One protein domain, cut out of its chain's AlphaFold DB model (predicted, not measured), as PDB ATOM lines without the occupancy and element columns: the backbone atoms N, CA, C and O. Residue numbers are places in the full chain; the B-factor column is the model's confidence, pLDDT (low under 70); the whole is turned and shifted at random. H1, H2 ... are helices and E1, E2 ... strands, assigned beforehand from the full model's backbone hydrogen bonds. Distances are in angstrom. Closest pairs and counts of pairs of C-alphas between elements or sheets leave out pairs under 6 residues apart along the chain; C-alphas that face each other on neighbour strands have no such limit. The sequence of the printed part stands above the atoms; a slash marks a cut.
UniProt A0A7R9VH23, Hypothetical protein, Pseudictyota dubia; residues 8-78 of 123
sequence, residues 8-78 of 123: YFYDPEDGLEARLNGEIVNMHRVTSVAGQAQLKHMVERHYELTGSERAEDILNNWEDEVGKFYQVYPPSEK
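This is residues 8 to 78 of the 123 residues of the protein "Hypothetical protein" of Pseudictyota dubia (UniProt A0A7R9VH23). A small three-stranded sheet, E1 E3 E2, lies toward one end, and a helical hairpin of H1 and H2 reaches from it to the other end, with H3 leading from H2 back to the sheet. The loop of residues 11 to 25 swings wide from E1 to E2. The printed part has 71 residues, with elements in the order E1 E2 H1 H2 H3 E3, an antiparallel sheet and a mixed class of helices and strands. It is compact, with a radius of gyration of the C-alphas of 12.8 A and spans of 36 by 24 by 21 A.

Find C-alpha 8 at (-19.737, 16.792, -19.929), where E1, residues 8 to 10, begins. E3, residues 69 to 73, runs 13.1 A to C-alpha 73 at (-17.994, 19.654, -11.664); E2 is residues 26 to 29. H1, residues 33 to 50, runs 25.6 A from (-33.498, 15.342, -16.358). H2 is residues 53 to 60, and H3 residues 62 to 68.

Look at inner strand E3: N 9 and O 70 of E1 and E3 are 2.8 A apart, and N 28 and O 71 of E2 and E3 3.0 A, both within hydrogen-bond range. H1 only grazes the sheet with residues 35 to 42, and H3 with 65 to 68. With residues 40 to 47, H1 touches H2, closest C-alphas Tyr 47 and Ala 55 at 5.5 A, opposite ways at 38 degrees, only just a steep tilt. H3 is close to H2 but not clearly touching, closest C-alphas Ile 58 and Glu 65 at 5.8 A. H2 and E3 are apart. Each O i to N i+4 pair is within range in H1 and H2; H3 has 1 of 3, and 2 of 4 at i+3.

The farthest C-alphas, Glu 23 and Gly 51, are 36.7 A apart. The printed part has no cut, and E1 to E2 is the long link. Confidence is under 70 at residues 22 to 23.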
ATOM      1  N   TYR A   8     -19.259  18.103 -19.496       93.25
ATOM      2  CA  TYR A   8     -19.737  16.792 -19.929       93.25
ATOM      3  C   TYR A   8     -18.652  16.095 -20.740       93.25
ATOM      4  O   TYR A   8     -18.068  16.688 -21.647       93.25
ATOM      5  N   PHE A   9     -18.394  14.835 -20.417       92.81
ATOM      6  CA  PHE A   9     -17.355  14.024 -21.033       92.81
ATOM      7  C   PHE A   9     -17.974  12.736 -21.543       92.81
ATOM      8  O   PHE A   9     -18.576  11.991 -20.777       92.81
ATOM      9  N   TYR A  10     -17.839  12.488 -22.838       93.69
ATOM     10  CA  TYR A  10     -18.297  11.250 -23.448       93.69
ATOM     11  C   TYR A  10     -17.226  10.170 -23.288       93.69
ATOM     12  O   TYR A  10     -16.111  10.340 -23.785       93.69
ATOM     13  N   ASP A  11     -17.556   9.081 -22.595       91.94
ATOM     14  CA  ASP A  11     -16.620   8.002 -22.288       91.94
ATOM     15  C   ASP A  11     -17.297   6.624 -22.416       91.94
ATOM     16  O   ASP A  11     -17.855   6.096 -21.449       91.94
ATOM     17  N   PRO A  12     -17.285   6.037 -23.626       88.38
ATOM     18  CA  PRO A  12     -17.898   4.739 -23.885       88.38
ATOM     19  C   PRO A  12     -17.077   3.563 -23.333       88.38
ATOM     20  O   PRO A  12     -17.609   2.461 -23.245       88.38
ATOM     21  N   GLU A  13     -15.803   3.780 -22.987       88.75
ATOM     22  CA  GLU A  13     -14.874   2.746 -22.503       88.75
ATOM     23  C   GLU A  13     -14.648   2.795 -20.983       88.75
ATOM     24  O   GLU A  13     -13.892   1.982 -20.457       88.75
ATOM     25  N   ASP A  14     -15.301   3.726 -20.281       83.38
ATOM     26  CA  ASP A  14     -15.214   3.891 -18.823       83.38
ATOM     27  C   ASP A  14     -13.792   4.189 -18.296       83.38
ATOM     28  O   ASP A  14     -13.428   3.881 -17.163       83.38
ATOM     29  N   GLY A  15     -12.945   4.802 -19.127       84.69
ATOM     30  CA  GLY A  15     -11.560   5.129 -18.786       84.69
ATOM     31  C   GLY A  15     -11.372   6.466 -18.062       84.69
ATOM     32  O   GLY A  15     -10.251   6.787 -17.652       84.69
ATOM     33  N   LEU A  16     -12.418   7.283 -17.941       83.56
ATOM     34  CA  LEU A  16     -12.327   8.651 -17.439       83.56
ATOM     35  C   LEU A  16     -12.030   8.704 -15.936       83.56
ATOM     36  O   LEU A  16     -11.257   9.564 -15.511       83.56
ATOM     37  N   GLU A  17     -12.567   7.771 -15.148       79.00
ATOM     38  CA  GLU A  17     -12.330   7.704 -13.698       79.00
ATOM     39  C   GLU A  17     -10.836   7.569 -13.372       79.00
ATOM     40  O   GLU A  17     -10.317   8.254 -12.494       79.00
ATOM     41  N   ALA A  18     -10.104   6.766 -14.151       80.12
ATOM     42  CA  ALA A  18      -8.662   6.572 -13.984       80.12
ATOM     43  C   ALA A  18      -7.818   7.795 -14.394       80.12
ATOM     44  O   ALA A  18      -6.627   7.861 -14.085       80.12
ATOM     45  N   ARG A  19      -8.404   8.752 -15.125       79.31
ATOM     46  CA  ARG A  19      -7.713   9.928 -15.679       79.31
ATOM     47  C   ARG A  19      -8.043  11.224 -14.947       79.31
ATOM     48  O   ARG A  19      -7.422  12.249 -15.237       79.31
ATOM     49  N   LEU A  20      -9.003  11.205 -14.026       77.75
ATOM     50  CA  LEU A  20      -9.411  12.388 -13.281       77.75
ATOM     51  C   LEU A  20      -8.720  12.475 -11.927       77.75
ATOM     52  O   LEU A  20      -8.557  11.498 -11.204       77.75
ATOM     53  N   ASN A  21      -8.341  13.702 -11.573       73.81
ATOM     54  CA  ASN A  21      -7.860  13.997 -10.236       73.81
ATOM     55  C   ASN A  21      -9.058  14.269  -9.311       73.81
ATOM     56  O   ASN A  21      -9.581  15.387  -9.271       73.81
ATOM     57  N   GLY A  22      -9.479  13.235  -8.581       66.06
ATOM     58  CA  GLY A  22     -10.618  13.278  -7.659       66.06
ATOM     59  C   GLY A  22     -10.436  14.185  -6.435       66.06
ATOM     60  O   GLY A  22     -11.386  14.377  -5.686       66.06
ATOM     61  N   GLU A  23      -9.258  14.780  -6.215       67.19
ATOM     62  CA  GLU A  23      -9.044  15.699  -5.087       67.19
ATOM     63  C   GLU A  23      -9.790  17.038  -5.242       67.19
ATOM     64  O   GLU A  23     -10.021  17.733  -4.254       67.19
ATOM     65  N   ILE A  24     -10.150  17.431  -6.470       71.56
ATOM     66  CA  ILE A  24     -10.616  18.800  -6.769       71.56
ATOM     67  C   ILE A  24     -12.013  18.825  -7.395       71.56
ATOM     68  O   ILE A  24     -12.720  19.829  -7.283       71.56
ATOM     69  N   VAL A  25     -12.430  17.749  -8.059       80.75
ATOM     70  CA  VAL A  25     -13.679  17.710  -8.827       80.75
ATOM     71  C   VAL A  25     -14.459  16.442  -8.526       80.75
ATOM     72  O   VAL A  25     -13.884  15.378  -8.321       80.75
ATOM     73  N   ASN A  26     -15.780  16.575  -8.506       84.75
ATOM     74  CA  ASN A  26     -16.694  15.449  -8.440       84.75
ATOM     75  C   ASN A  26     -17.049  15.014  -9.858       84.75
ATOM     76  O   ASN A  26     -17.055  15.828 -10.787       84.75
ATOM     77  N   MET A  27     -17.381  13.736 -10.002       88.12
ATOM     78  CA  MET A  27     -17.881  13.187 -11.251       88.12
ATOM     79  C   MET A  27     -18.978  12.157 -11.000       88.12
ATOM     80  O   MET A  27     -18.912  11.404 -10.031       88.12
ATOM     81  N   HIS A  28     -19.977  12.119 -11.876       89.50
ATOM     82  CA  HIS A  28     -20.989  11.063 -11.909       89.50
ATOM     83  C   HIS A  28     -21.605  10.936 -13.306       89.50
ATOM     84  O   HIS A  28     -21.390  11.779 -14.174       89.50
ATOM     85  N   ARG A  29     -22.394   9.882 -13.529       91.06
ATOM     86  CA  ARG A  29     -23.182   9.710 -14.760       91.06
ATOM     87  C   ARG A  29     -24.308  10.740 -14.854       91.06
ATOM     88  O   ARG A  29     -24.848  11.149 -13.831       91.06
ATOM     89  N   VAL A  30     -24.688  11.156 -16.061       91.25
ATOM     90  CA  VAL A  30     -25.748  12.168 -16.253       91.25
ATOM     91  C   VAL A  30     -27.134  11.573 -15.950       91.25
ATOM     92  O   VAL A  30     -27.788  10.998 -16.817       91.25
ATOM     93  N   THR A  31     -27.595  11.707 -14.707       87.06
ATOM     94  CA  THR A  31     -28.874  11.138 -14.240       87.06
ATOM     95  C   THR A  31     -30.005  12.160 -14.144       87.06
ATOM     96  O   THR A  31     -31.173  11.787 -14.193       87.06
ATOM     97  N   SER A  32     -29.690  13.448 -14.006       89.38
ATOM     98  CA  SER A  32     -30.702  14.493 -13.854       89.38
ATOM     99  C   SER A  32     -31.399  14.794 -15.185       89.38
ATOM    100  O   SER A  32     -30.755  14.953 -16.221       89.38
ATOM    101  N   VAL A  33     -32.725  14.956 -15.161       89.81
ATOM    102  CA  VAL A  33     -33.498  15.342 -16.358       89.81
ATOM    103  C   VAL A  33     -33.003  16.681 -16.917       89.81
ATOM    104  O   VAL A  33     -32.828  16.833 -18.124       89.81
ATOM    105  N   ALA A  34     -32.714  17.641 -16.034       89.81
ATOM    106  CA  ALA A  34     -32.196  18.947 -16.425       89.81
ATOM    107  C   ALA A  34     -30.788  18.860 -17.046       89.81
ATOM    108  O   ALA A  34     -30.511  19.547 -18.030       89.81
ATOM    109  N   GLY A  35     -29.909  18.002 -16.515       92.19
ATOM    110  CA  GLY A  35     -28.571  17.772 -17.059       92.19
ATOM    111  C   GLY A  35     -28.603  17.052 -18.402       92.19
ATOM    112  O   GLY A  35     -27.911  17.466 -19.329       92.19
ATOM    113  N   GLN A  36     -29.463  16.042 -18.558       93.62
ATOM    114  CA  GLN A  36     -29.663  15.369 -19.843       93.62
ATOM    115  C   GLN A  36     -30.197  16.332 -20.906       93.62
ATOM    116  O   GLN A  36     -29.677  16.355 -22.019       93.62
ATOM    117  N   ALA A  37     -31.181  17.172 -20.568       93.12
ATOM    118  CA  ALA A  37     -31.713  18.173 -21.489       93.12
ATOM    119  C   ALA A  37     -30.648  19.204 -21.904       93.12
ATOM    120  O   ALA A  37     -30.525  19.525 -23.087       93.12
ATOM    121  N   GLN A  38     -29.846  19.690 -20.949       94.19
ATOM    122  CA  GLN A  38     -28.741  20.605 -21.234       94.19
ATOM    123  C   GLN A  38     -27.702  19.959 -22.157       94.19
ATOM    124  O   GLN A  38     -27.314  20.565 -23.154       94.19
ATOM    125  N   LEU A  39     -27.273  18.732 -21.849       95.50
ATOM    126  CA  LEU A  39     -26.311  17.999 -22.665       95.50
ATOM    127  C   LEU A  39     -26.847  17.769 -24.078       95.50
ATOM    128  O   LEU A  39     -26.139  18.043 -25.045       95.50
ATOM    129  N   LYS A  40     -28.101  17.324 -24.208       95.25
ATOM    130  CA  LYS A  40     -28.725  17.080 -25.509       95.25
ATOM    131  C   LYS A  40     -28.704  18.337 -26.371       95.25
ATOM    132  O   LYS A  40     -28.217  18.285 -27.493       95.25
ATOM    133  N   HIS A  41     -29.105  19.477 -25.810       95.62
ATOM    134  CA  HIS A  41     -29.070  20.754 -26.520       95.62
ATOM    135  C   HIS A  41     -27.654  21.136 -26.985       95.62
ATOM    136  O   HIS A  41     -27.470  21.662 -28.083       95.62
ATOM    137  N   MET A  42     -26.630  20.863 -26.168       95.19
ATOM    138  CA  MET A  42     -25.236  21.107 -26.554       95.19
ATOM    139  C   MET A  42     -24.794  20.210 -27.716       95.19
ATOM    140  O   MET A  42     -24.103  20.692 -28.614       95.19
ATOM    141  N   VAL A  43     -25.197  18.937 -27.718       95.75
ATOM    142  CA  VAL A  43     -24.883  17.987 -28.797       95.75
ATOM    143  C   VAL A  43     -25.635  18.346 -30.082       95.75
ATOM    144  O   VAL A  43     -25.015  18.386 -31.139       95.75
ATOM    145  N   GLU A  44     -26.923  18.692 -29.995       96.38
ATOM    146  CA  GLU A  44     -27.736  19.176 -31.124       96.38
ATOM    147  C   GLU A  44     -27.085  20.392 -31.776       96.38
ATOM    148  O   GLU A  44     -26.784  20.385 -32.967       96.38
ATOM    149  N   ARG A  45     -26.752  21.407 -30.975       96.56
ATOM    150  CA  ARG A  45     -26.072  22.603 -31.471       96.56
ATOM    151  C   ARG A  45     -24.709  22.283 -32.083       96.56
ATOM    152  O   ARG A  45     -24.307  22.909 -33.061       96.56
ATOM    153  N   HIS A  46     -23.965  21.345 -31.503       96.06
ATOM    154  CA  HIS A  46     -22.685  20.920 -32.061       96.06
ATOM    155  C   HIS A  46     -22.865  20.254 -33.430       96.06
ATOM    156  O   HIS A  46     -22.126  20.586 -34.358       96.06
ATOM    157  N   TYR A  47     -23.860  19.377 -33.577       96.56
ATOM    158  CA  TYR A  47     -24.221  18.771 -34.856       96.56
ATOM    159  C   TYR A  47     -24.614  19.834 -35.886       96.56
ATOM    160  O   TYR A  47     -24.031  19.866 -36.963       96.56
ATOM    161  N   GLU A  48     -25.498  20.773 -35.541       96.12
ATOM    162  CA  GLU A  48     -25.926  21.849 -36.449       96.12
ATOM    163  C   GLU A  48     -24.757  22.701 -36.964       96.12
ATOM    164  O   GLU A  48     -24.745  23.124 -38.118       96.12
ATOM    165  N   LEU A  49     -23.764  22.963 -36.109       96.25
ATOM    166  CA  LEU A  49     -22.620  23.808 -36.451       96.25
ATOM    167  C   LEU A  49     -21.505  23.068 -37.197       96.25
ATOM    168  O   LEU A  49     -20.716  23.716 -37.884       96.25
ATOM    169  N   THR A  50     -21.386  21.748 -37.029       96.50
ATOM    170  CA  THR A  50     -20.219  20.986 -37.515       96.50
ATOM    171  C   THR A  50     -20.553  19.851 -38.473       96.50
ATOM    172  O   THR A  50     -19.665  19.407 -39.194       96.50
ATOM    173  N   GLY A  51     -21.798  19.372 -38.489       93.88
ATOM    174  CA  GLY A  51     -22.203  18.170 -39.217       93.88
ATOM    175  C   GLY A  51     -21.536  16.892 -38.700       93.88
ATOM    176  O   GLY A  51     -21.294  15.978 -39.478       93.88
ATOM    177  N   SER A  52     -21.163  16.839 -37.417       95.38
ATOM    178  CA  SER A  52     -20.455  15.688 -36.843       95.38
ATOM    179  C   SER A  52     -21.305  14.414 -36.879       95.38
ATOM    180  O   SER A  52     -22.302  14.322 -36.165       95.38
ATOM    181  N   GLU A  53     -20.855  13.397 -37.621       95.06
ATOM    182  CA  GLU A  53     -21.475  12.059 -37.645       95.06
ATOM    183  C   GLU A  53     -21.587  11.468 -36.232       95.06
ATOM    184  O   GLU A  53     -22.597  10.883 -35.860       95.06
ATOM    185  N   ARG A  54     -20.587  11.717 -35.375       93.19
ATOM    186  CA  ARG A  54     -20.612  11.237 -33.989       93.19
ATOM    187  C   ARG A  54     -21.734  11.876 -33.179       93.19
ATOM    188  O   ARG A  54     -22.342  11.208 -32.348       93.19
ATOM    189  N   ALA A  55     -21.976  13.169 -33.380       94.38
ATOM    190  CA  ALA A  55     -23.068  13.865 -32.711       94.38
ATOM    191  C   ALA A  55     -24.427  13.367 -33.219       94.38
ATOM    192  O   ALA A  55     -25.332  13.171 -32.414       94.38
ATOM    193  N   GLU A  56     -24.546  13.098 -34.520       95.81
ATOM    194  CA  GLU A  56     -25.734  12.485 -35.118       95.81
ATOM    195  C   GLU A  56     -26.036  11.109 -34.511       95.81
ATOM    196  O   GLU A  56     -27.149  10.872 -34.044       95.81
ATOM    197  N   ASP A  57     -25.032  10.232 -34.434       95.44
ATOM    198  CA  ASP A  57     -25.160   8.900 -33.835       95.44
ATOM    199  C   ASP A  57     -25.616   8.965 -32.374       95.44
ATOM    200  O   ASP A  57     -26.477   8.186 -31.954       95.44
ATOM    201  N   ILE A  58     -25.055   9.905 -31.604       95.56
ATOM    202  CA  ILE A  58     -25.421  10.124 -30.199       95.56
ATOM    203  C   ILE A  58     -26.874  10.587 -30.083       95.56
ATOM    204  O   ILE A  58     -27.589  10.131 -29.195       95.56
ATOM    205  N   LEU A  59     -27.332  11.482 -30.960       94.94
ATOM    206  CA  LEU A  59     -28.710  11.979 -30.940       94.94
ATOM    207  C   LEU A  59     -29.713  10.908 -31.379       94.94
ATOM    208  O   LEU A  59     -30.796  10.822 -30.798       94.94
ATOM    209  N   ASN A  60     -29.345  10.074 -32.351       96.50
ATOM    210  CA  ASN A  60     -30.179   8.978 -32.842       96.50
ATOM    211  C   ASN A  60     -30.337   7.850 -31.811       96.50
ATOM    212  O   ASN A  60     -31.408   7.256 -31.729       96.50
ATOM    213  N   ASN A  61     -29.305   7.580 -31.005       95.44
ATOM    214  CA  ASN A  61     -29.298   6.521 -29.985       95.44
ATOM    215  C   ASN A  61     -29.250   7.095 -28.561       95.44
ATOM    216  O   ASN A  61     -28.594   6.553 -27.674       95.44
ATOM    217  N   TRP A  62     -29.923   8.228 -28.343       94.44
ATOM    218  CA  TRP A  62     -29.768   9.029 -27.128       94.44
ATOM    219  C   TRP A  62     -29.967   8.244 -25.825       94.44
ATOM    220  O   TRP A  62     -29.204   8.439 -24.882       94.44
ATOM    221  N   GLU A  63     -30.958   7.353 -25.767       92.19
ATOM    222  CA  GLU A  63     -31.276   6.577 -24.559       92.19
ATOM    223  C   GLU A  63     -30.122   5.659 -24.122       92.19
ATOM    224  O   GLU A  63     -29.840   5.552 -22.929       92.19
ATOM    225  N   ASP A  64     -29.402   5.065 -25.078       92.06
ATOM    226  CA  ASP A  64     -28.244   4.203 -24.821       92.06
ATOM    227  C   ASP A  64     -26.949   5.005 -24.622       92.06
ATOM    228  O   ASP A  64     -26.035   4.597 -23.895       92.06
ATOM    229  N   GLU A  65     -26.841   6.154 -25.287       93.88
ATOM    230  CA  GLU A  65     -25.619   6.953 -25.336       93.88
ATOM    231  C   GLU A  65     -25.493   7.915 -24.151       93.88
ATOM    232  O   GLU A  65     -24.384   8.136 -23.662       93.88
ATOM    233  N   VAL A  66     -26.601   8.444 -23.624       93.50
ATOM    234  CA  VAL A  66     -26.588   9.403 -22.504       93.50
ATOM    235  C   VAL A  66     -25.942   8.820 -21.244       93.50
ATOM    236  O   VAL A  66     -25.219   9.520 -20.532       93.50
ATOM    237  N   GLY A  67     -26.109   7.515 -21.007       91.38
ATOM    238  CA  GLY A  67     -25.486   6.803 -19.889       91.38
ATOM    239  C   GLY A  67     -23.959   6.717 -19.980       91.38
ATOM    240  O   GLY A  67     -23.298   6.509 -18.965       91.38
ATOM    241  N   LYS A  68     -23.383   6.932 -21.170       93.50
ATOM    242  CA  LYS A  68     -21.932   6.923 -21.420       93.50
ATOM    243  C   LYS A  68     -21.287   8.281 -21.154       93.50
ATOM    244  O   LYS A  68     -20.065   8.403 -21.215       93.50
ATOM    245  N   PHE A  69     -22.077   9.294 -20.811       94.50
ATOM    246  CA  PHE A  69     -21.556  10.591 -20.412       94.50
ATOM    247  C   PHE A  69     -21.295  10.668 -18.911       94.50
ATOM    248  O   PHE A  69     -22.078  10.208 -18.076       94.50
ATOM    249  N   TYR A  70     -20.196  11.329 -18.584       92.50
ATOM    250  CA  TYR A  70     -19.873  11.802 -17.254       92.50
ATOM    251  C   TYR A  70     -20.125  13.297 -17.162       92.50
ATOM    252  O   TYR A  70     -19.719  14.066 -18.033       92.50
ATOM    253  N   GLN A  71     -20.751  13.707 -16.071       92.12
ATOM    254  CA  GLN A  71     -20.789  15.085 -15.629       92.12
ATOM    255  C   GLN A  71     -19.663  15.295 -14.620       92.12
ATOM    256  O   GLN A  71     -19.557  14.547 -13.650       92.12
ATOM    257  N   VAL A  72     -18.822  16.300 -14.849       91.00
ATOM    258  CA  VAL A  72     -17.690  16.648 -13.984       91.00
ATOM    259  C   VAL A  72     -17.838  18.097 -13.547       91.00
ATOM    260  O   VAL A  72     -18.056  18.985 -14.372       91.00
ATOM    261  N   TYR A  73     -17.727  18.343 -12.246       90.44
ATOM    262  CA  TYR A  73     -17.994  19.654 -11.664       90.44
ATOM    263  C   TYR A  73     -17.226  19.858 -10.345       90.44
ATOM    264  O   TYR A  73     -16.960  18.901  -9.611       90.44
ATOM    265  N   PRO A  74     -16.845  21.100 -10.003       89.62
ATOM    266  CA  PRO A  74     -16.234  21.400  -8.715       89.62
ATOM    267  C   PRO A  74     -17.273  21.325  -7.578       89.62
ATOM    268  O   PRO A  74     -18.466  21.501  -7.822       89.62
ATOM    269  N   PRO A  75     -16.856  21.133  -6.312       85.62
ATOM    270  CA  PRO A  75     -17.767  21.065  -5.164       85.62
ATOM    271  C   PRO A  75     -18.759  22.233  -5.042       85.62
ATOM    272  O   PRO A  75     -19.850  22.046  -4.510       85.62
ATOM    273  N   SER A  76     -18.412  23.417  -5.556       87.19
ATOM    274  CA  SER A  76     -19.283  24.599  -5.576       87.19
ATOM    275  C   SER A  76     -20.549  24.427  -6.422       87.19
ATOM    276  O   SER A  76     -21.553  25.068  -6.140       87.19
ATOM    277  N   GLU A  77     -20.525  23.555  -7.432       87.19
ATOM    278  CA  GLU A  77     -21.647  23.309  -8.352       87.19
ATOM    279  C   GLU A  77     -22.528  22.132  -7.911       87.19
ATOM    280  O   GLU A  77     -23.483  21.773  -8.593       87.19
ATOM    281  N   LYS A  78     -22.240  21.517  -6.758       85.38
ATOM    282  CA  LYS A  78     -22.968  20.337  -6.264       85.38
ATOM    283  C   LYS A  78     -24.474  20.571  -6.097       85.38
ATOM    284  O   LYS A  78     -25.257  19.637  -6.213       85.38
TER     285      LYS A  78